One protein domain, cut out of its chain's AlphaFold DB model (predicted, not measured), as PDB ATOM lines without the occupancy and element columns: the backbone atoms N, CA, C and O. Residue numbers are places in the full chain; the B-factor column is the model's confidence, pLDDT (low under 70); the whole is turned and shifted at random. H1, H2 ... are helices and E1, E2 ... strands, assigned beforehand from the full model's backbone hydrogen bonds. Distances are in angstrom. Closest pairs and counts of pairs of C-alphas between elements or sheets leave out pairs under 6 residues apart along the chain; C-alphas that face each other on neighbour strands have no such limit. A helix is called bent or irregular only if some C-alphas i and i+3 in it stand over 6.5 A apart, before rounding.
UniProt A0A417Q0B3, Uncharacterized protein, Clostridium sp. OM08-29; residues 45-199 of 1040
ATOM      1  N   ARG A  45     289.305 325.161 367.792       73.44
ATOM      2  CA  ARG A  45     289.453 325.629 369.181       73.44
ATOM      3  C   ARG A  45     288.641 324.795 370.167       73.44
ATOM      4  O   ARG A  45     289.216 324.323 371.139       73.44
ATOM      5  N   LEU A  46     287.364 324.536 369.872       75.00
ATOM      6  CA  LEU A  46     286.509 323.674 370.697       75.00
ATOM      7  C   LEU A  46     287.101 322.266 370.838       75.00
ATOM      8  O   LEU A  46     287.119 321.709 371.932       75.00
ATOM      9  N   LYS A  47     287.662 321.708 369.756       77.00
ATOM     10  CA  LYS A  47     288.334 320.403 369.811       77.00
ATOM     11  C   LYS A  47     289.609 320.436 370.659       77.00
ATOM     12  O   LYS A  47     289.925 319.448 371.312       77.00
ATOM     13  N   LEU A  48     290.343 321.547 370.665       74.38
ATOM     14  CA  LEU A  48     291.538 321.735 371.496       74.38
ATOM     15  C   LEU A  48     291.209 321.879 372.987       74.38
ATOM     16  O   LEU A  48     291.908 321.294 373.812       74.38
ATOM     17  N   GLU A  49     290.150 322.616 373.321       72.75
ATOM     18  CA  GLU A  49     289.621 322.732 374.688       72.75
ATOM     19  C   GLU A  49     289.143 321.365 375.203       72.75
ATOM     20  O   GLU A  49     289.521 320.939 376.297       72.75
ATOM     21  N   GLU A  50     288.418 320.615 374.368       75.25
ATOM     22  CA  GLU A  50     287.997 319.239 374.655       75.25
ATOM     23  C   GLU A  50     289.202 318.309 374.881       75.25
ATOM     24  O   GLU A  50     289.193 317.492 375.800       75.25
ATOM     25  N   LEU A  51     290.272 318.448 374.086       77.75
ATOM     26  CA  LEU A  51     291.498 317.662 374.251       77.75
ATOM     27  C   LEU A  51     292.205 317.944 375.583       77.75
ATOM     28  O   LEU A  51     292.692 316.997 376.194       77.75
ATOM     29  N   ASN A  52     292.267 319.199 376.032       77.69
ATOM     30  CA  ASN A  52     292.905 319.562 377.304       77.69
ATOM     31  C   ASN A  52     292.091 319.061 378.515       77.69
ATOM     32  O   ASN A  52     292.663 318.504 379.450       77.69
ATOM     33  N   SER A  53     290.757 319.186 378.485       73.38
ATOM     34  CA  SER A  53     289.884 318.614 379.529       73.38
ATOM     35  C   SER A  53     289.976 317.085 379.564       73.38
ATOM     36  O   SER A  53     290.034 316.489 380.641       73.38
ATOM     37  N   ARG A  54     290.055 316.437 378.394       79.31
ATOM     38  CA  ARG A  54     290.227 314.983 378.303       79.31
ATOM     39  C   ARG A  54     291.584 314.526 378.841       79.31
ATOM     40  O   ARG A  54     291.638 313.510 379.516       79.31
ATOM     41  N   ASP A  55     292.648 315.285 378.586       81.75
ATOM     42  CA  ASP A  55     293.989 315.018 379.119       81.75
ATOM     43  C   ASP A  55     294.006 315.070 380.654       81.75
ATOM     44  O   ASP A  55     294.406 314.105 381.296       81.75
ATOM     45  N   ASN A  56     293.465 316.135 381.259       83.12
ATOM     46  CA  ASN A  56     293.312 316.209 382.716       83.12
ATOM     47  C   ASN A  56     292.459 315.069 383.283       83.12
ATOM     48  O   ASN A  56     292.800 314.519 384.326       83.12
ATOM     49  N   PHE A  57     291.371 314.711 382.601       82.94
ATOM     50  CA  PHE A  57     290.506 313.614 383.016       82.94
ATOM     51  C   PHE A  57     291.242 312.271 383.048       82.94
ATOM     52  O   PHE A  57     291.110 311.573 384.043       82.94
ATOM     53  N   TYR A  58     292.058 311.949 382.037       85.75
ATOM     54  CA  TYR A  58     292.809 310.688 382.011       85.75
ATOM     55  C   TYR A  58     293.738 310.524 383.214       85.75
ATOM     56  O   TYR A  58     293.822 309.439 383.774       85.75
ATOM     57  N   TYR A  59     294.412 311.590 383.652       87.44
ATOM     58  CA  TYR A  59     295.284 311.507 384.827       87.44
ATOM     59  C   TYR A  59     294.506 311.395 386.140       87.44
ATOM     60  O   TYR A  59     294.944 310.700 387.051       87.44
ATOM     61  N   VAL A  60     293.351 312.057 386.244       87.62
ATOM     62  CA  VAL A  60     292.474 311.926 387.418       87.62
ATOM     63  C   VAL A  60     291.839 310.530 387.468       87.62
ATOM     64  O   VAL A  60     291.726 309.957 388.545       87.62
ATOM     65  N   GLU A  61     291.473 309.960 386.320       85.25
ATOM     66  CA  GLU A  61     290.985 308.583 386.178       85.25
ATOM     67  C   GLU A  61     292.083 307.557 386.491       85.25
ATOM     68  O   GLU A  61     291.837 306.605 387.223       85.25
ATOM     69  N   GLN A  62     293.314 307.786 386.026       88.06
ATOM     70  CA  GLN A  62     294.462 306.956 386.386       88.06
ATOM     71  C   GLN A  62     294.684 306.955 387.904       88.06
ATOM     72  O   GLN A  62     294.751 305.889 388.504       88.06
ATOM     73  N   ALA A  63     294.740 308.134 388.531       88.44
ATOM     74  CA  ALA A  63     294.893 308.251 389.980       88.44
ATOM     75  C   ALA A  63     293.730 307.589 390.740       88.44
ATOM     76  O   ALA A  63     293.933 307.002 391.800       88.44
ATOM     77  N   LEU A  64     292.510 307.648 390.196       89.44
ATOM     78  CA  LEU A  64     291.363 306.951 390.768       89.44
ATOM     79  C   LEU A  64     291.533 305.428 390.708       89.44
ATOM     80  O   LEU A  64     291.282 304.755 391.704       89.44
ATOM     81  N   ASN A  65     291.984 304.898 389.570       86.94
ATOM     82  CA  ASN A  65     292.246 303.469 389.393       86.94
ATOM     83  C   ASN A  65     293.394 302.983 390.293       86.94
ATOM     84  O   ASN A  65     293.333 301.878 390.819       86.94
ATOM     85  N   GLU A  66     294.412 303.816 390.519       90.12
ATOM     86  CA  GLU A  66     295.507 303.527 391.452       90.12
ATOM     87  C   GLU A  66     295.013 303.461 392.905       90.12
ATOM     88  O   GLU A  66     295.349 302.524 393.629       90.12
ATOM     89  N   ILE A  67     294.155 304.399 393.326       89.81
ATOM     90  CA  ILE A  67     293.508 304.338 394.645       89.81
ATOM     91  C   ILE A  67     292.617 303.099 394.759       89.81
ATOM     92  O   ILE A  67     292.632 302.433 395.790       89.81
ATOM     93  N   TYR A  68     291.856 302.779 393.716       88.12
ATOM     94  CA  TYR A  68     290.991 301.603 393.669       88.12
ATOM     95  C   TYR A  68     291.781 300.300 393.830       88.12
ATOM     96  O   TYR A  68     291.445 299.497 394.696       88.12
ATOM     97  N   ALA A  69     292.889 300.138 393.101       84.12
ATOM     98  CA  ALA A  69     293.793 298.999 393.260       84.12
ATOM     99  C   ALA A  69     294.467 298.973 394.646       84.12
ATOM    100  O   ALA A  69     294.607 297.913 395.252       84.12
ATOM    101  N   GLY A  70     294.849 300.139 395.180       85.81
ATOM    102  CA  GLY A  70     295.441 300.265 396.512       85.81
ATOM    103  C   GLY A  70     294.487 299.842 397.632       85.81
ATOM    104  O   GLY A  70     294.885 299.084 398.514       85.81
ATOM    105  N   VAL A  71     293.222 300.274 397.571       87.81
ATOM    106  CA  VAL A  71     292.156 299.837 398.491       87.81
ATOM    107  C   VAL A  71     291.866 298.350 398.299       87.81
ATOM    108  O   VAL A  71     291.807 297.617 399.283       87.81
ATOM    109  N   GLY A  72     291.765 297.887 397.053       84.00
ATOM    110  CA  GLY A  72     291.548 296.480 396.725       84.00
ATOM    111  C   GLY A  72     292.606 295.553 397.317       84.00
ATOM    112  O   GLY A  72     292.270 294.586 397.999       84.00
ATOM    113  N   SER A  73     293.885 295.907 397.187       82.81
ATOM    114  CA  SER A  73     294.993 295.146 397.773       82.81
ATOM    115  C   SER A  73     294.908 295.011 399.297       82.81
ATOM    116  O   SER A  73     295.442 294.041 399.828       82.81
ATOM    117  N   GLN A  74     294.264 295.944 400.012       84.69
ATOM    118  CA  GLN A  74     294.069 295.820 401.463       84.69
ATOM    119  C   GLN A  74     293.009 294.774 401.829       84.69
ATOM    120  O   GLN A  74     293.012 294.304 402.958       84.69
ATOM    121  N   THR A  75     292.124 294.423 400.895       85.50
ATOM    122  CA  THR A  75     290.976 293.528 401.120       85.50
ATOM    123  C   THR A  75     291.223 292.093 400.651       85.50
ATOM    124  O   THR A  75     290.547 291.182 401.113       85.50
ATOM    125  N   VAL A  76     292.217 291.864 399.781       79.75
ATOM    126  CA  VAL A  76     292.572 290.516 399.288       79.75
ATOM    127  C   VAL A  76     293.019 289.593 400.426       79.75
ATOM    128  O   VAL A  76     292.663 288.419 400.442       79.75
ATOM    129  N   GLU A  77     293.776 290.112 401.393       79.25
ATOM    130  CA  GLU A  77     294.216 289.320 402.549       79.25
ATOM    131  C   GLU A  77     293.044 288.968 403.478       79.25
ATOM    132  O   GLU A  77     292.933 287.835 403.950       79.25
ATOM    133  N   ASP A  78     292.125 289.917 403.673       85.94
ATOM    134  CA  ASP A  78     290.892 289.705 404.435       85.94
ATOM    135  C   ASP A  78     290.011 288.633 403.763       85.94
ATOM    136  O   ASP A  78     289.466 287.766 404.447       85.94
ATOM    137  N   LEU A  79     289.917 288.646 402.425       80.62
ATOM    138  CA  LEU A  79     289.211 287.632 401.628       80.62
ATOM    139  C   LEU A  79     289.818 286.238 401.802       80.62
ATOM    140  O   LEU A  79     289.093 285.279 402.065       80.62
ATOM    141  N   LYS A  80     291.145 286.118 401.690       73.50
ATOM    142  CA  LYS A  80     291.848 284.841 401.889       73.50
ATOM    143  C   LYS A  80     291.636 284.297 403.295       73.50
ATOM    144  O   LYS A  80     291.331 283.121 403.453       73.50
ATOM    145  N   THR A  81     291.742 285.159 404.301       80.31
ATOM    146  CA  THR A  81     291.542 284.780 405.706       80.31
ATOM    147  C   THR A  81     290.117 284.283 405.949       80.31
ATOM    148  O   THR A  81     289.924 283.247 406.578       80.31
ATOM    149  N   ALA A  82     289.112 284.976 405.406       83.81
ATOM    150  CA  ALA A  82     287.719 284.556 405.513       83.81
ATOM    151  C   ALA A  82     287.446 283.218 404.812       83.81
ATOM    152  O   ALA A  82     286.679 282.397 405.318       83.81
ATOM    153  N   TYR A  83     288.090 282.975 403.669       71.44
ATOM    154  CA  TYR A  83     288.000 281.702 402.960       71.44
ATOM    155  C   TYR A  83     288.603 280.558 403.780       71.44
ATOM    156  O   TYR A  83     287.928 279.555 404.000       71.44
ATOM    157  N   VAL A  84     289.834 280.730 404.282       70.94
ATOM    158  CA  VAL A  84     290.520 279.736 405.126       70.94
ATOM    159  C   VAL A  84     289.678 279.412 406.355       70.94
ATOM    160  O   VAL A  84     289.361 278.250 406.579       70.94
ATOM    161  N   TYR A  85     289.206 280.435 407.072       80.69
ATOM    162  CA  TYR A  85     288.310 280.254 408.212       80.69
ATOM    163  C   TYR A  85     287.060 279.447 407.846       80.69
ATOM    164  O   TYR A  85     286.629 278.577 408.602       80.69
ATOM    165  N   THR A  86     286.472 279.725 406.680       77.50
ATOM    166  CA  THR A  86     285.274 279.017 406.226       77.50
ATOM    167  C   THR A  86     285.560 277.551 405.966       77.50
ATOM    168  O   THR A  86     284.756 276.725 406.371       77.50
ATOM    169  N   VAL A  87     286.695 277.216 405.347       62.84
ATOM    170  CA  VAL A  87     287.116 275.826 405.115       62.84
ATOM    171  C   VAL A  87     287.426 275.115 406.437       62.84
ATOM    172  O   VAL A  87     286.912 274.022 406.662       62.84
ATOM    173  N   GLU A  88     288.175 275.757 407.340       62.97
ATOM    174  CA  GLU A  88     288.501 275.234 408.678       62.97
ATOM    175  C   GLU A  88     287.250 274.918 409.508       62.97
ATOM    176  O   GLU A  88     287.220 273.946 410.260       62.97
ATOM    177  N   ASN A  89     286.207 275.740 409.379       70.12
ATOM    178  CA  ASN A  89     284.972 275.626 410.158       70.12
ATOM    179  C   ASN A  89     283.805 275.058 409.334       70.12
ATOM    180  O   ASN A  89     282.659 275.046 409.798       70.12
ATOM    181  N   MET A  90     284.080 274.579 408.118       68.19
ATOM    182  CA  MET A  90     283.073 273.981 407.244       68.19
ATOM    183  C   MET A  90     282.593 272.645 407.798       68.19
ATOM    184  O   MET A  90     281.451 272.256 407.570       68.19
ATOM    185  N   VAL A  91     283.466 271.952 408.524       52.72
ATOM    186  CA  VAL A  91     283.210 270.648 409.120       52.72
ATOM    187  C   VAL A  91     283.005 270.846 410.619       52.72
ATOM    188  O   VAL A  91     283.930 271.202 411.345       52.72
ATOM    189  N   GLU A  92     281.781 270.643 411.101       56.25
ATOM    190  CA  GLU A  92     281.450 270.808 412.520       56.25
ATOM    191  C   GLU A  92     280.980 269.501 413.145       56.25
ATOM    192  O   GLU A  92     280.339 268.681 412.493       56.25
ATOM    193  N   TYR A  93     281.275 269.307 414.428       42.38
ATOM    194  CA  TYR A  93     280.794 268.136 415.151       42.38
ATOM    195  C   TYR A  93     279.314 268.312 415.509       42.38
ATOM    196  O   TYR A  93     278.960 269.074 416.415       42.38
ATOM    197  N   ASP A  94     278.436 267.593 414.812       43.06
ATOM    198  CA  ASP A  94     277.008 267.553 415.111       43.06
ATOM    199  C   ASP A  94     276.795 266.721 416.384       43.06
ATOM    200  O   ASP A  94     276.877 265.493 416.378       43.06
ATOM    201  N   LEU A  95     276.508 267.398 417.500       37.09
ATOM    202  CA  LEU A  95     276.281 266.781 418.814       37.09
ATOM    203  C   LEU A  95     275.071 265.833 418.852       37.09
ATOM    204  O   LEU A  95     274.989 264.991 419.746       37.09
ATOM    205  N   VAL A  96     274.121 265.972 417.921       35.16
ATOM    206  CA  VAL A  96     272.917 265.132 417.839       35.16
ATOM    207  C   VAL A  96     273.215 263.859 417.051       35.16
ATOM    208  O   VAL A  96     272.776 262.778 417.443       35.16
ATOM    209  N   LYS A  97     273.982 263.968 415.962       34.25
ATOM    210  CA  LYS A  97     274.391 262.823 415.132       34.25
ATOM    211  C   LYS A  97     275.650 262.127 415.656       34.25
ATOM    212  O   LYS A  97     275.905 260.978 415.298       34.25
ATOM    213  N   GLY A  98     276.410 262.797 416.520       31.34
ATOM    214  CA  GLY A  98     277.675 262.317 417.069       31.34
ATOM    215  C   GLY A  98     278.716 262.053 415.982       31.34
ATOM    216  O   GLY A  98     279.383 261.025 416.040       31.34
ATOM    217  N   ARG A  99     278.769 262.920 414.964       35.84
ATOM    218  CA  ARG A  99     279.730 262.868 413.857       35.84
ATOM    219  C   ARG A  99     280.006 264.269 413.334       35.84
ATOM    220  O   ARG A  99     279.169 265.160 413.499       35.84
ATOM    221  N   TYR A 100     281.137 264.441 412.668       44.12
ATOM    222  CA  TYR A 100     281.381 265.641 411.888       44.12
ATOM    223  C   TYR A 100     280.433 265.699 410.684       44.12
ATOM    224  O   TYR A 100     280.104 264.679 410.083       44.12
ATOM    225  N   VAL A 101     279.914 266.885 410.387       45.22
ATOM    226  CA  VAL A 101     279.071 267.155 409.224       45.22
ATOM    227  C   VAL A 101     279.634 268.353 408.484       45.22
ATOM    228  O   VAL A 101     279.992 269.362 409.096       45.22
ATOM    229  N   THR A 102     279.693 268.242 407.164       54.81
ATOM    230  CA  THR A 102     280.027 269.371 406.302       54.81
ATOM    231  C   THR A 102     278.807 270.272 406.161       54.81
ATOM    232  O   THR A 102     277.700 269.803 405.881       54.81
ATOM    233  N   LYS A 103     279.000 271.570 406.378       64.69
ATOM    234  CA  LYS A 103     277.993 272.603 406.132       64.69
ATOM    235  C   LYS A 103     277.621 272.622 404.655       64.69
ATOM    236  O   LYS A 103     278.479 272.447 403.795       64.69
ATOM    237  N   SER A 104     276.345 272.864 404.368       64.69
ATOM    238  CA  SER A 104     275.888 273.032 402.987       64.69
ATOM    239  C   SER A 104     276.587 274.217 402.314       64.69
ATOM    240  O   SER A 104     277.011 275.162 402.984       64.69
ATOM    241  N   GLN A 105     276.645 274.198 400.983       67.25
ATOM    242  CA  GLN A 105     277.172 275.290 400.163       67.25
ATOM    243  C   GLN A 105     276.635 276.676 400.587       67.25
ATOM    244  O   GLN A 105     277.401 277.629 400.733       67.25
ATOM    245  N   ASP A 106     275.335 276.777 400.880       68.88
ATOM    246  CA  ASP A 106     274.694 278.018 401.336       68.88
ATOM    247  C   ASP A 106     275.138 278.446 402.744       68.88
ATOM    248  O   ASP A 106     275.245 279.638 403.046       68.88
ATOM    249  N   GLU A 107     275.362 277.488 403.644       75.06
ATOM    250  CA  GLU A 107     275.840 277.753 405.004       75.06
ATOM    251  C   GLU A 107     277.314 278.161 405.009       75.06
ATOM    252  O   GLU A 107     277.684 279.083 405.740       75.06
ATOM    253  N   ALA A 108     278.131 277.523 404.170       73.06
ATOM    254  CA  ALA A 108     279.527 277.878 403.958       73.06
ATOM    255  C   ALA A 108     279.654 279.279 403.335       73.06
ATOM    256  O   ALA A 108     280.392 280.108 403.860       73.06
ATOM    257  N   GLN A 109     278.853 279.616 402.318       78.06
ATOM    258  CA  GLN A 109     278.840 280.965 401.736       78.06
ATOM    259  C   GLN A 109     278.460 282.034 402.772       78.06
ATOM    260  O   GLN A 109     279.112 283.072 402.865       78.06
ATOM    261  N   LYS A 110     277.447 281.778 403.609       82.25
ATOM    262  CA  LYS A 110     277.074 282.711 404.689       82.25
ATOM    263  C   LYS A 110     278.183 282.874 405.721       82.25
ATOM    264  O   LYS A 110     278.371 283.972 406.245       82.25
ATOM    265  N   MET A 111     278.885 281.790 406.048       83.38
ATOM    266  CA  MET A 111     280.042 281.834 406.939       83.38
ATOM    267  C   MET A 111     281.164 282.681 406.335       83.38
ATOM    268  O   MET A 111     281.678 283.560 407.024       83.38
ATOM    269  N   PHE A 112     281.460 282.485 405.051       84.75
ATOM    270  CA  PHE A 112     282.459 283.243 404.306       84.75
ATOM    271  C   PHE A 112     282.164 284.739 404.280       84.75
ATOM    272  O   PHE A 112     282.990 285.528 404.735       84.75
ATOM    273  N   SER A 113     280.965 285.136 403.850       85.25
ATOM    274  CA  SER A 113     280.530 286.537 403.833       85.25
ATOM    275  C   SER A 113     280.612 287.185 405.218       85.25
ATOM    276  O   SER A 113     281.112 288.302 405.387       85.25
ATOM    277  N   LYS A 114     280.166 286.462 406.254       86.31
ATOM    278  CA  LYS A 114     280.191 286.957 407.632       86.31
ATOM    279  C   LYS A 114     281.614 287.145 408.148       86.31
ATOM    280  O   LYS A 114     281.888 288.165 408.786       86.31
ATOM    281  N   GLU A 115     282.497 286.182 407.901       88.56
ATOM    282  CA  GLU A 115     283.887 286.287 408.329       88.56
ATOM    283  C   GLU A 115     284.623 287.371 407.541       88.56
ATOM    284  O   GLU A 115     285.345 288.166 408.134       88.56
ATOM    285  N   PHE A 116     284.370 287.509 406.239       89.00
ATOM    286  CA  PHE A 116     284.957 288.583 405.444       89.00
ATOM    287  C   PHE A 116     284.585 289.965 405.991       89.00
ATOM    288  O   PHE A 116     285.454 290.814 406.203       89.00
ATOM    289  N   TYR A 117     283.313 290.177 406.333       88.88
ATOM    290  CA  TYR A 117     282.901 291.417 406.983       88.88
ATOM    291  C   TYR A 117     283.565 291.611 408.357       88.88
ATOM    292  O   TYR A 117     283.967 292.728 408.699       88.88
ATOM    293  N   HIS A 118     283.724 290.542 409.142       88.00
ATOM    294  CA  HIS A 118     284.449 290.588 410.413       88.00
ATOM    295  C   HIS A 118     285.920 291.004 410.226       88.00
ATOM    296  O   HIS A 118     286.415 291.858 410.973       88.00
ATOM    297  N   GLN A 119     286.594 290.498 409.191       88.75
ATOM    298  CA  GLN A 119     287.956 290.902 408.839       88.75
ATOM    299  C   GLN A 119     288.013 292.375 408.410       88.75
ATOM    300  O   GLN A 119     288.787 293.146 408.979       88.75
ATOM    301  N   LEU A 120     287.095 292.837 407.553       88.62
ATOM    302  CA  LEU A 120     286.995 294.252 407.164       88.62
ATOM    303  C   LEU A 120     286.750 295.192 408.354       88.62
ATOM    304  O   LEU A 120     287.269 296.312 408.399       88.62
ATOM    305  N   GLN A 121     285.949 294.767 409.339       86.56
ATOM    306  CA  GLN A 121     285.747 295.528 410.573       86.56
ATOM    307  C   GLN A 121     287.033 295.655 411.384       86.56
ATOM    308  O   GLN A 121     287.193 296.639 412.108       86.56
ATOM    309  N   ASN A 122     287.928 294.674 411.294       86.94
ATOM    310  CA  ASN A 122     289.164 294.634 412.054       86.94
ATOM    311  C   ASN A 122     290.386 295.157 411.312       86.94
ATOM    312  O   ASN A 122     291.344 295.554 411.980       86.94
ATOM    313  N   ASN A 123     290.299 295.282 409.992       87.69
ATOM    314  CA  ASN A 123     291.373 295.767 409.154       87.69
ATOM    315  C   ASN A 123     291.819 297.186 409.585       87.69
ATOM    316  O   ASN A 123     291.019 298.137 409.592       87.69
ATOM    317  N   PRO A 124     293.110 297.365 409.940       86.81
ATOM    318  CA  PRO A 124     293.659 298.652 410.349       86.81
ATOM    319  C   PRO A 124     293.433 299.768 409.327       86.81
ATOM    320  O   PRO A 124     293.327 300.927 409.720       86.81
ATOM    321  N   PHE A 125     293.342 299.451 408.033       87.62
ATOM    322  CA  PHE A 125     293.107 300.419 406.964       87.62
ATOM    323  C   PHE A 125     291.805 301.211 407.148       87.62
ATOM    324  O   PHE A 125     291.815 302.426 406.973       87.62
ATOM    325  N   PHE A 126     290.716 300.570 407.586       86.31
ATOM    326  CA  PHE A 126     289.413 301.226 407.778       86.31
ATOM    327  C   PHE A 126     289.221 301.841 409.175       86.31
ATOM    328  O   PHE A 126     288.210 302.500 409.421       86.31
ATOM    329  N   LYS A 127     290.176 301.635 410.094       83.19
ATOM    330  CA  LYS A 127     290.125 302.101 411.494       83.19
ATOM    331  C   LYS A 127     290.964 303.347 411.784       83.19
ATOM    332  O   LYS A 127     290.868 303.890 412.885       83.19
ATOM    333  N   VAL A 128     291.806 303.781 410.847       79.00
ATOM    334  CA  VAL A 128     292.664 304.958 411.041       79.00
ATOM    335  C   VAL A 128     291.862 306.264 411.095       79.00
ATOM    336  O   VAL A 128     290.708 306.333 410.671       79.00
ATOM    337  N   SER A 129     292.490 307.325 411.606       83.38
ATOM    338  CA  SER A 129     291.912 308.672 411.544       83.38
ATOM    339  C   SER A 129     291.724 309.138 410.090       83.38
ATOM    340  O   SER A 129     292.414 308.672 409.184       83.38
ATOM    341  N   LEU A 130     290.814 310.090 409.850       81.12
ATOM    342  CA  LEU A 130     290.577 310.624 408.498       81.12
ATOM    343  C   LEU A 130     291.850 311.204 407.861       81.12
ATOM    344  O   LEU A 130     292.052 311.039 406.659       81.12
ATOM    345  N   ASP A 131     292.726 311.820 408.655       82.25
ATOM    346  CA  ASP A 131     293.992 312.387 408.176       82.25
ATOM    347  C   ASP A 131     294.980 311.291 407.738       82.25
ATOM    348  O   ASP A 131     295.638 311.402 406.698       82.25
ATOM    349  N   GLU A 132     295.050 310.191 408.489       84.69
ATOM    350  CA  GLU A 132     295.874 309.026 408.150       84.69
ATOM    351  C   GLU A 132     295.320 308.268 406.942       84.69
ATOM    352  O   GLU A 132     296.091 307.881 406.063       84.69
ATOM    353  N   LEU A 133     293.995 308.091 406.855       86.44
ATOM    354  CA  LEU A 133     293.346 307.477 405.694       86.44
ATOM    355  C   LEU A 133     293.632 308.294 404.436       86.44
ATOM    356  O   LEU A 133     294.036 307.747 403.418       86.44
ATOM    357  N   SER A 134     293.481 309.614 404.524       85.75
ATOM    358  CA  SER A 134     293.744 310.527 403.411       85.75
ATOM    359  C   SER A 134     295.203 310.481 402.974       85.75
ATOM    360  O   SER A 134     295.484 310.484 401.779       85.75
ATOM    361  N   SER A 135     296.132 310.371 403.927       87.44
ATOM    362  CA  SER A 135     297.560 310.211 403.633       87.44
ATOM    363  C   SER A 135     297.855 308.882 402.927       87.44
ATOM    364  O   SER A 135     298.612 308.863 401.959       87.44
ATOM    365  N   LYS A 136     297.222 307.780 403.355       89.25
ATOM    366  CA  LYS A 136     297.336 306.466 402.697       89.25
ATOM    367  C   LYS A 136     296.747 306.482 401.286       89.25
ATOM    368  O   LYS A 136     297.421 306.056 400.355       89.25
ATOM    369  N   LEU A 137     295.544 307.028 401.104       89.69
ATOM    370  CA  LEU A 137     294.903 307.146 399.789       89.69
ATOM    371  C   LEU A 137     295.730 308.029 398.846       89.69
ATOM    372  O   LEU A 137     295.930 307.671 397.691       89.69
ATOM    373  N   ALA A 138     296.270 309.146 399.341       89.56
ATOM    374  CA  ALA A 138     297.170 309.992 398.562       89.56
ATOM    375  C   ALA A 138     298.479 309.273 398.196       89.56
ATOM    376  O   ALA A 138     299.006 309.511 397.116       89.56
ATOM    377  N   SER A 139     298.985 308.374 399.049       90.25
ATOM    378  CA  SER A 139     300.215 307.618 398.768       90.25
ATOM    379  C   SER A 139     300.087 306.617 397.617       90.25
ATOM    380  O   SER A 139     301.105 306.199 397.071       90.25
ATOM    381  N   TYR A 140     298.860 306.249 397.233       91.31
ATOM    382  CA  TYR A 140     298.622 305.404 396.063       91.31
ATOM    383  C   TYR A 140     298.705 306.179 394.745       91.31
ATOM    384  O   TYR A 140     298.881 305.562 393.702       91.31
ATOM    385  N   ILE A 141     298.608 307.513 394.779       92.00
ATOM    386  CA  ILE A 141     298.644 308.351 393.580       92.00
ATOM    387  C   ILE A 141     300.096 308.496 393.115       92.00
ATOM    388  O   ILE A 141     300.919 309.110 393.790       92.00
ATOM    389  N   SER A 142     300.406 307.978 391.928       88.94
ATOM    390  CA  SER A 142     301.745 308.068 391.331       88.94
ATOM    391  C   SER A 142     302.047 309.439 390.716       88.94
ATOM    392  O   SER A 142     303.205 309.793 390.488       88.94
ATOM    393  N   ASN A 143     301.001 310.207 390.405       86.88
ATOM    394  CA  ASN A 143     301.094 311.478 389.705       86.88
ATOM    395  C   ASN A 143     300.885 312.672 390.645       86.88
ATOM    396  O   ASN A 143     299.750 313.058 390.925       86.88
ATOM    397  N   ASP A 144     301.982 313.337 391.004       85.12
ATOM    398  CA  ASP A 144     302.018 314.506 391.897       85.12
ATOM    399  C   ASP A 144     301.145 315.699 391.447       85.12
ATOM    400  O   ASP A 144     300.883 316.611 392.230       85.12
ATOM    401  N   SER A 145     300.703 315.740 390.181       83.81
ATOM    402  CA  SER A 145     299.813 316.801 389.679       83.81
ATOM    403  C   SER A 145     298.337 316.597 390.036       83.81
ATOM    404  O   SER A 145     297.534 317.516 389.848       83.81
ATOM    405  N   VAL A 146     297.963 315.416 390.537       87.75
ATOM    406  CA  VAL A 146     296.608 315.103 390.998       87.75
ATOM    407  C   VAL A 146     296.547 315.244 392.515       87.75
ATOM    408  O   VAL A 146     297.351 314.672 393.242       87.75
ATOM    409  N   VAL A 147     295.568 316.003 393.002       89.62
ATOM    410  CA  VAL A 147     295.385 316.285 394.427       89.62
ATOM    411  C   VAL A 147     294.103 315.629 394.928       89.62
ATOM    412  O   VAL A 147     293.029 315.814 394.342       89.62
ATOM    413  N   LEU A 148     294.222 314.902 396.041       88.94
ATOM    414  CA  LEU A 148     293.099 314.379 396.814       88.94
ATOM    415  C   LEU A 148     292.509 315.475 397.714       88.94
ATOM    416  O   LEU A 148     293.183 315.998 398.600       88.94
ATOM    417  N   ASP A 149     291.236 315.802 397.508       87.50
ATOM    418  CA  ASP A 149     290.453 316.659 398.400       87.50
ATOM    419  C   ASP A 149     289.789 315.795 399.479       87.50
ATOM    420  O   ASP A 149     288.727 315.200 399.286       87.50
ATOM    421  N   ALA A 150     290.450 315.735 400.634       80.56
ATOM    422  CA  ALA A 150     290.040 314.931 401.777       80.56
ATOM    423  C   ALA A 150     288.946 315.564 402.654       80.56
ATOM    424  O   ALA A 150     288.454 314.925 403.583       80.56
ATOM    425  N   SER A 151     288.537 316.808 402.381       81.06
ATOM    426  CA  SER A 151     287.728 317.622 403.306       81.06
ATOM    427  C   SER A 151     286.360 317.031 403.671       81.06
ATOM    428  O   SER A 151     285.757 317.437 404.666       81.06
ATOM    429  N   ARG A 152     285.849 316.098 402.862       83.12
ATOM    430  CA  ARG A 152     284.529 315.469 403.027       83.12
ATOM    431  C   ARG A 152     284.575 313.941 403.067       83.12
ATOM    432  O   ARG A 152     283.509 313.321 403.030       83.12
ATOM    433  N   ILE A 153     285.771 313.347 403.120       86.69
ATOM    434  CA  ILE A 153     285.927 311.890 403.168       86.69
ATOM    435  C   ILE A 153     285.347 311.356 404.479       86.69
ATOM    436  O   ILE A 153     285.545 311.936 405.545       86.69
ATOM    437  N   GLN A 154     284.623 310.245 404.394       86.00
ATOM    438  CA  GLN A 154     284.116 309.510 405.553       86.00
ATOM    439  C   GLN A 154     284.106 308.010 405.258       86.00
ATOM    440  O   GLN A 154     283.852 307.610 404.122       86.00
ATOM    441  N   VAL A 155     284.333 307.190 406.285       86.88
ATOM    442  CA  VAL A 155     284.164 305.734 406.210       86.88
ATOM    443  C   VAL A 155     282.869 305.360 406.916       86.88
ATOM    444  O   VAL A 155     282.665 305.724 408.074       86.88
ATOM    445  N   VAL A 156     281.984 304.651 406.224       88.44
ATOM    446  CA  VAL A 156     280.713 304.161 406.776       88.44
ATOM    447  C   VAL A 156     280.533 302.677 406.472       88.44
ATOM    448  O   VAL A 156     281.223 302.138 405.612       88.44
ATOM    449  N   ASP A 157     279.624 302.007 407.179       86.94
ATOM    450  CA  ASP A 157     279.237 300.633 406.840       86.94
ATOM    451  C   ASP A 157     278.426 300.618 405.529       86.94
ATOM    452  O   ASP A 157     277.597 301.505 405.297       86.94
ATOM    453  N   TYR A 158     278.678 299.620 404.681       84.19
ATOM    454  CA  TYR A 158     277.828 299.273 403.541       84.19
ATOM    455  C   TYR A 158     276.690 298.374 404.028       84.19
ATOM    456  O   TYR A 158     276.915 297.485 404.857       84.19
ATOM    457  N   LEU A 159     275.479 298.660 403.552       83.88
ATOM    458  CA  LEU A 159     274.263 297.947 403.922       83.88
ATOM    459  C   LEU A 159     273.718 297.216 402.695       83.88
ATOM    460  O   LEU A 159     273.705 297.813 401.618       83.88
ATOM    461  N   ASP A 160     273.276 295.974 402.877       77.81
ATOM    462  CA  ASP A 160     272.517 295.235 401.861       77.81
ATOM    463  C   ASP A 160     271.064 295.750 401.752       77.81
ATOM    464  O   ASP A 160     270.643 296.661 402.479       77.81
ATOM    465  N   ASP A 161     270.284 295.153 400.844       77.44
ATOM    466  CA  ASP A 161     268.868 295.488 400.620       77.44
ATOM    467  C   ASP A 161     267.982 295.255 401.866       77.44
ATOM    468  O   ASP A 161     266.930 295.887 402.010       77.44
ATOM    469  N   ASP A 162     268.442 294.422 402.805       78.38
ATOM    470  CA  ASP A 162     267.779 294.080 404.068       78.38
ATOM    471  C   ASP A 162     268.284 294.914 405.273       78.38
ATOM    472  O   ASP A 162     267.864 294.687 406.412       78.38
ATOM    473  N   ASN A 163     269.119 295.941 405.048       79.38
ATOM    474  CA  ASN A 163     269.787 296.779 406.061       79.38
ATOM    475  C   ASN A 163     270.791 296.049 406.980       79.38
ATOM    476  O   ASN A 163     271.143 296.572 408.050       79.38
ATOM    477  N   ASN A 164     271.303 294.884 406.596       80.56
ATOM    478  CA  ASN A 164     272.414 294.248 407.296       80.56
ATOM    479  C   ASN A 164     273.730 294.919 406.915       80.56
ATOM    480  O   ASN A 164     273.928 295.361 405.789       80.56
ATOM    481  N   LYS A 165     274.660 294.989 407.867       85.62
ATOM    482  CA  LYS A 165     276.000 295.513 407.606       85.62
ATOM    483  C   LYS A 165     276.846 294.426 406.964       85.62
ATOM    484  O   LYS A 165     277.164 293.452 407.638       85.62
ATOM    485  N   VAL A 166     277.222 294.632 405.710       80.88
ATOM    486  CA  VAL A 166     277.905 293.610 404.901       80.88
ATOM    487  C   VAL A 166     279.204 294.113 404.263       80.88
ATOM    488  O   VAL A 166     279.889 293.376 403.573       80.88
ATOM    489  N   GLY A 167     279.592 295.369 404.512       86.94
ATOM    490  CA  GLY A 167     280.831 295.924 403.961       86.94
ATOM    491  C   GLY A 167     281.203 297.312 404.491       86.94
ATOM    492  O   GLY A 167     280.678 297.777 405.510       86.94
ATOM    493  N   LYS A 168     282.099 298.011 403.788       89.06
ATOM    494  CA  LYS A 168     282.578 299.374 404.092       89.06
ATOM    495  C   LYS A 168     282.482 300.285 402.868       89.06
ATOM    496  O   LYS A 168     282.674 299.846 401.746       89.06
ATOM    497  N   ILE A 169     282.239 301.579 403.073       89.50
ATOM    498  CA  ILE A 169     282.238 302.594 402.008       89.50
ATOM    499  C   ILE A 169     283.153 303.752 402.395       89.50
ATOM    500  O   ILE A 169     282.968 304.349 403.457       89.50
ATOM    501  N   ILE A 170     284.066 304.132 401.504       90.69
ATOM    502  CA  ILE A 170     284.792 305.404 401.539       90.69
ATOM    503  C   ILE A 170     283.991 306.410 400.709       90.69
ATOM    504  O   ILE A 170     283.995 306.350 399.481       90.69
ATOM    505  N   LYS A 171     283.272 307.324 401.368       89.50
ATOM    506  CA  LYS A 171     282.406 308.299 400.690       89.50
ATOM    507  C   LYS A 171     283.118 309.605 400.365       89.50
ATOM    508  O   LYS A 171     283.972 310.054 401.127       89.50
ATOM    509  N   ASN A 172     282.648 310.268 399.309       87.81
ATOM    510  CA  ASN A 172     283.064 311.591 398.842       87.81
ATOM    511  C   ASN A 172     284.554 311.691 398.474       87.81
ATOM    512  O   ASN A 172     285.169 312.739 398.693       87.81
ATOM    513  N   LEU A 173     285.138 310.634 397.906       89.06
ATOM    514  CA  LEU A 173     286.497 310.684 397.376       89.06
ATOM    515  C   LEU A 173     286.524 311.663 396.197       89.06
ATOM    516  O   LEU A 173     285.948 311.383 395.145       89.06
ATOM    517  N   LYS A 174     287.173 312.820 396.366       90.69
ATOM    518  CA  LYS A 174     287.310 313.828 395.310       90.69
ATOM    519  C   LYS A 174     288.765 313.973 394.887       90.69
ATOM    520  O   LYS A 174     289.608 314.399 395.669       90.69
ATOM    521  N   LEU A 175     289.038 313.680 393.623       90.19
ATOM    522  CA  LEU A 175     290.336 313.892 392.993       90.19
ATOM    523  C   LEU A 175     290.242 315.068 392.034       90.19
ATOM    524  O   LEU A 175     289.255 315.199 391.308       90.19
ATOM    525  N   SER A 176     291.255 315.928 392.020       89.62
ATOM    526  CA  SER A 176     291.294 317.081 391.122       89.62
ATOM    527  C   SER A 176     292.677 317.303 390.534       89.62
ATOM    528  O   SER A 176     293.687 317.123 391.207       89.62
ATOM    529  N   ARG A 177     292.716 317.723 389.271       88.31
ATOM    530  CA  ARG A 177     293.935 318.157 388.589       88.31
ATOM    531  C   ARG A 177     293.702 319.525 387.982       88.31
ATOM    532  O   ARG A 177     292.754 319.705 387.217       88.31
ATOM    533  N   THR A 178     294.589 320.460 388.303       86.94
ATOM    534  CA  THR A 178     294.603 321.811 387.735       86.94
ATOM    535  C   THR A 178     295.890 321.983 386.945       86.94
ATOM    536  O   THR A 178     296.972 321.904 387.521       86.94
ATOM    537  N   GLN A 179     295.789 322.213 385.636       83.50
ATOM    538  CA  GLN A 179     296.960 322.341 384.766       83.50
ATOM    539  C   GLN A 179     296.814 323.533 383.822       83.50
ATOM    540  O   GLN A 179     295.757 323.760 383.229       83.50
ATOM    541  N   GLU A 180     297.902 324.284 383.664       81.50
ATOM    542  CA  GLU A 180     298.003 325.341 382.661       81.50
ATOM    543  C   GLU A 180     298.494 324.755 381.332       81.50
ATOM    544  O   GLU A 180     299.553 324.118 381.270       81.50
ATOM    545  N   TYR A 181     297.728 324.981 380.262       78.81
ATOM    546  CA  TYR A 181     298.074 324.550 378.908       78.81
ATOM    547  C   TYR A 181     298.424 325.756 378.034       78.81
ATOM    548  O   TYR A 181     297.578 326.600 377.746       78.81
ATOM    549  N   ASN A 182     299.665 325.796 377.544       67.75
ATOM    550  CA  ASN A 182     300.172 326.852 376.664       67.75
ATOM    551  C   ASN A 182     300.138 326.420 375.186       67.75
ATOM    552  O   ASN A 182     301.176 326.235 374.549       67.75
ATOM    553  N   ARG A 183     298.936 326.219 374.630       64.88
ATOM    554  CA  ARG A 183     298.718 325.932 373.200       64.88
ATOM    555  C   ARG A 183     298.146 327.178 372.524       64.88
ATOM    556  O   ARG A 183     297.024 327.564 372.821       64.88
ATOM    557  N   SER A 184     298.880 327.757 371.568       57.41
ATOM    558  CA  SER A 184     298.751 329.115 370.988       57.41
ATOM    559  C   SER A 184     297.347 329.652 370.631       57.41
ATOM    560  O   SER A 184     297.216 330.840 370.355       57.41
ATOM    561  N   SER A 185     296.304 328.820 370.592       59.75
ATOM    562  CA  SER A 185     294.920 329.205 370.278       59.75
ATOM    563  C   SER A 185     293.863 328.807 371.329       59.75
ATOM    564  O   SER A 185     292.700 329.149 371.120       59.75
ATOM    565  N   ALA A 186     294.250 328.166 372.444       58.56
ATOM    566  CA  ALA A 186     293.389 327.750 373.565       58.56
ATOM    567  C   ALA A 186     294.155 327.762 374.916       58.56
ATOM    568  O   ALA A 186     294.172 326.768 375.647       58.56
ATOM    569  N   ASN A 187     294.844 328.869 375.219       63.69
ATOM    570  CA  ASN A 187     295.582 329.037 376.478       63.69
ATOM    571  C   ASN A 187     294.622 329.221 377.661       63.69
ATOM    572  O   ASN A 187     293.707 330.039 377.581       63.69
ATOM    573  N   GLY A 188     294.868 328.513 378.761       71.81
ATOM    574  CA  GLY A 188     294.074 328.631 379.982       71.81
ATOM    575  C   GLY A 188     294.506 327.651 381.067       71.81
ATOM    576  O   GLY A 188     295.252 326.702 380.807       71.81
ATOM    577  N   VAL A 189     294.022 327.902 382.281       77.12
ATOM    578  CA  VAL A 189     294.073 326.959 383.402       77.12
ATOM    579  C   VAL A 189     292.804 326.121 383.334       77.12
ATOM    580  O   VAL A 189     291.715 326.683 383.285       77.12
ATOM    581  N   TYR A 190     292.955 324.802 383.298       78.88
ATOM    582  CA  TYR A 190     291.834 323.868 383.238       78.88
ATOM    583  C   TYR A 190     291.839 323.014 384.496       78.88
ATOM    584  O   TYR A 190     292.883 322.440 384.833       78.88
ATOM    585  N   THR A 191     290.678 322.888 385.136       80.75
ATOM    586  CA  THR A 191     290.494 322.047 386.316       80.75
ATOM    587  C   THR A 191     289.519 320.927 385.994       80.75
ATOM    588  O   THR A 191     288.391 321.146 385.562       80.75
ATOM    589  N   GLN A 192     289.952 319.691 386.206       84.88
ATOM    590  CA  GLN A 192     289.069 318.534 386.116       84.88
ATOM    591  C   GLN A 192     289.009 317.868 387.480       84.88
ATOM    592  O   GLN A 192     290.051 317.661 388.104       84.88
ATOM    593  N   SER A 193     287.807 317.507 387.929       87.12
ATOM    594  CA  SER A 193     287.661 316.670 389.115       87.12
ATOM    595  C   SER A 193     286.713 315.498 388.901       87.12
ATOM    596  O   SER A 193     285.788 315.558 388.086       87.12
ATOM    597  N   ILE A 194     286.981 314.425 389.638       88.56
ATOM    598  CA  ILE A 194     286.107 313.265 389.781       88.56
ATOM    599  C   ILE A 194     285.711 313.188 391.249       88.56
ATOM    600  O   ILE A 194     286.548 313.378 392.130       88.56
ATOM    601  N   THR A 195     284.430 312.958 391.517       89.00
ATOM    602  CA  THR A 195     283.949 312.591 392.851       89.00
ATOM    603  C   THR A 195     283.271 311.237 392.762       89.00
ATOM    604  O   THR A 195     282.443 311.037 391.877       89.00
ATOM    605  N   THR A 196     283.642 310.317 393.643       90.56
ATOM    606  CA  THR A 196     283.066 308.973 393.706       90.56
ATOM    607  C   THR A 196     283.102 308.453 395.135       90.56
ATOM    608  O   THR A 196     283.862 308.943 395.969       90.56
ATOM    609  N   ASP A 197     282.300 307.438 395.404       90.56
ATOM    610  CA  ASP A 197     282.437 306.592 396.578       90.56
ATOM    611  C   ASP A 197     283.154 305.297 396.162       90.56
ATOM    612  O   ASP A 197     282.958 304.825 395.037       90.56
ATOM    613  N   ILE A 198     283.983 304.738 397.048       88.75
ATOM    614  CA  ILE A 198     284.545 303.386 396.903       88.75
ATOM    615  C   ILE A 198     283.809 302.483 397.884       88.75
ATOM    616  O   ILE A 198     283.862 302.715 399.093       88.75
ATOM    617  N   VAL A 199     283.113 301.480 397.368       88.44
ATOM    618  CA  VAL A 199     282.363 300.493 398.146       88.44
ATOM    619  C   VAL A 199     283.172 299.204 398.174       88.44
ATOM    620  O   VAL A 199     283.545 298.705 397.122       88.44
TER     621      VAL A 199
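What this domain is: This is residues 45 to 199 of the 1040 residues of an uncharacterized protein of Clostridium sp. OM08-29 (UniProt A0A417Q0B3). A long rod: the bent helix H1 runs along much of it, its arm H1a packed slantwise over one face of a strongly twisted sheet whose long strands are E5 and E6. Farther along, arm H1b and helix H2 pack on each other, and the small hairpin E1 and E2 makes the tip beyond them; H4 packs on the same sheet face as H1a, and the four-residue H3 lies between H2 and H4 in the chain. The printed part has 155 residues, with four named helices and six named strands in the order H1 E1 E2 H2 H3 H4 E3 E4 E5 E6, a mixed class of helices and strands. The sheet of E3, E4, E5 and E6 is branched and antiparallel. The whole is only just loose, close to extended, with a radius of gyration of the C-alphas of 22.2 A and spans of 84 by 31 by 28 A.

Where its parts are: H1, residues 45 to 88, begins at C-alpha 45 (289.453, 325.629, 369.181). By its hydrogen bonds it was assigned as one helix, but it is bent: C-alphas 74 and 77 are 6.6 A apart. Its arms are H1a, residues 45 to 74, 44.2 A long, and H1b, residues 77 to 88, 16.4 A. E1 is residues 91 to 94 and E2 99 to 102. H2, residues 105 to 122, is 25.7 A long and begins at C-alpha 105 (277.172, 275.290, 400.163). H3 is 124 to 127, H4 130 to 139, E3 146 to 149 and E4 154 to 159. E5, residues 165 to 181, measures 46.4 A; E6, residues 188 to 199, measures 35.5 A and ends at C-alpha 199 (282.363, 300.493, 398.146).

How they stand to each other: E4, E5 and E6 form a meander, each strand the antiparallel neighbour of the one before. E3 and E4 lie on one side of E5, beside residues 174 to 177 and 165 to 171, and E6 on the other side. N 175 and O 194 of E5 and E6 are 2.9 A apart, N 169 and O 156 of E5 and E4 2.8 A, and N 147 and O 176 of E3 and E5 2.8 A, within hydrogen-bond range. H1a is on this sheet over E5 and E6, at a height over the sheet of 8.0 A; the closest C-alphas of H1a and E6 are those of Asn 56 and Gln 192, 5.9 A. H4, on the same face, touches H1a's residues 67 to 71 alone, closest at the C-alphas of Ile 67 and Leu 137, 6.0 A. H3 only grazes the sheet, with residues 126 to 127. H2 is on the sheet too, its C-alpha of Tyr 117 5.8 A from that of Gly 167. H1b touches H2, closest at the C-alphas of Ala 82 and Phe 116, 4.9 A, at a steep tilt of 41 degrees, opposite ways. In the hairpin E1 and E2, N 101 and O 92 are 2.8 A apart, within hydrogen-bond range. Every O i to N i+4 pair is within range in H1b, H2 and H4; in H1a it is 25 of 26, and H3 is too short for one.

The domain as a whole: The two C-alphas farthest apart are those of Gly 98 and Ser 184, 83.8 A. The printed part has no cut and no long link. Mean pLDDT of the printed part is 79.2; residues 87 to 88, 90 to 106 and 182 to 187 are under 70.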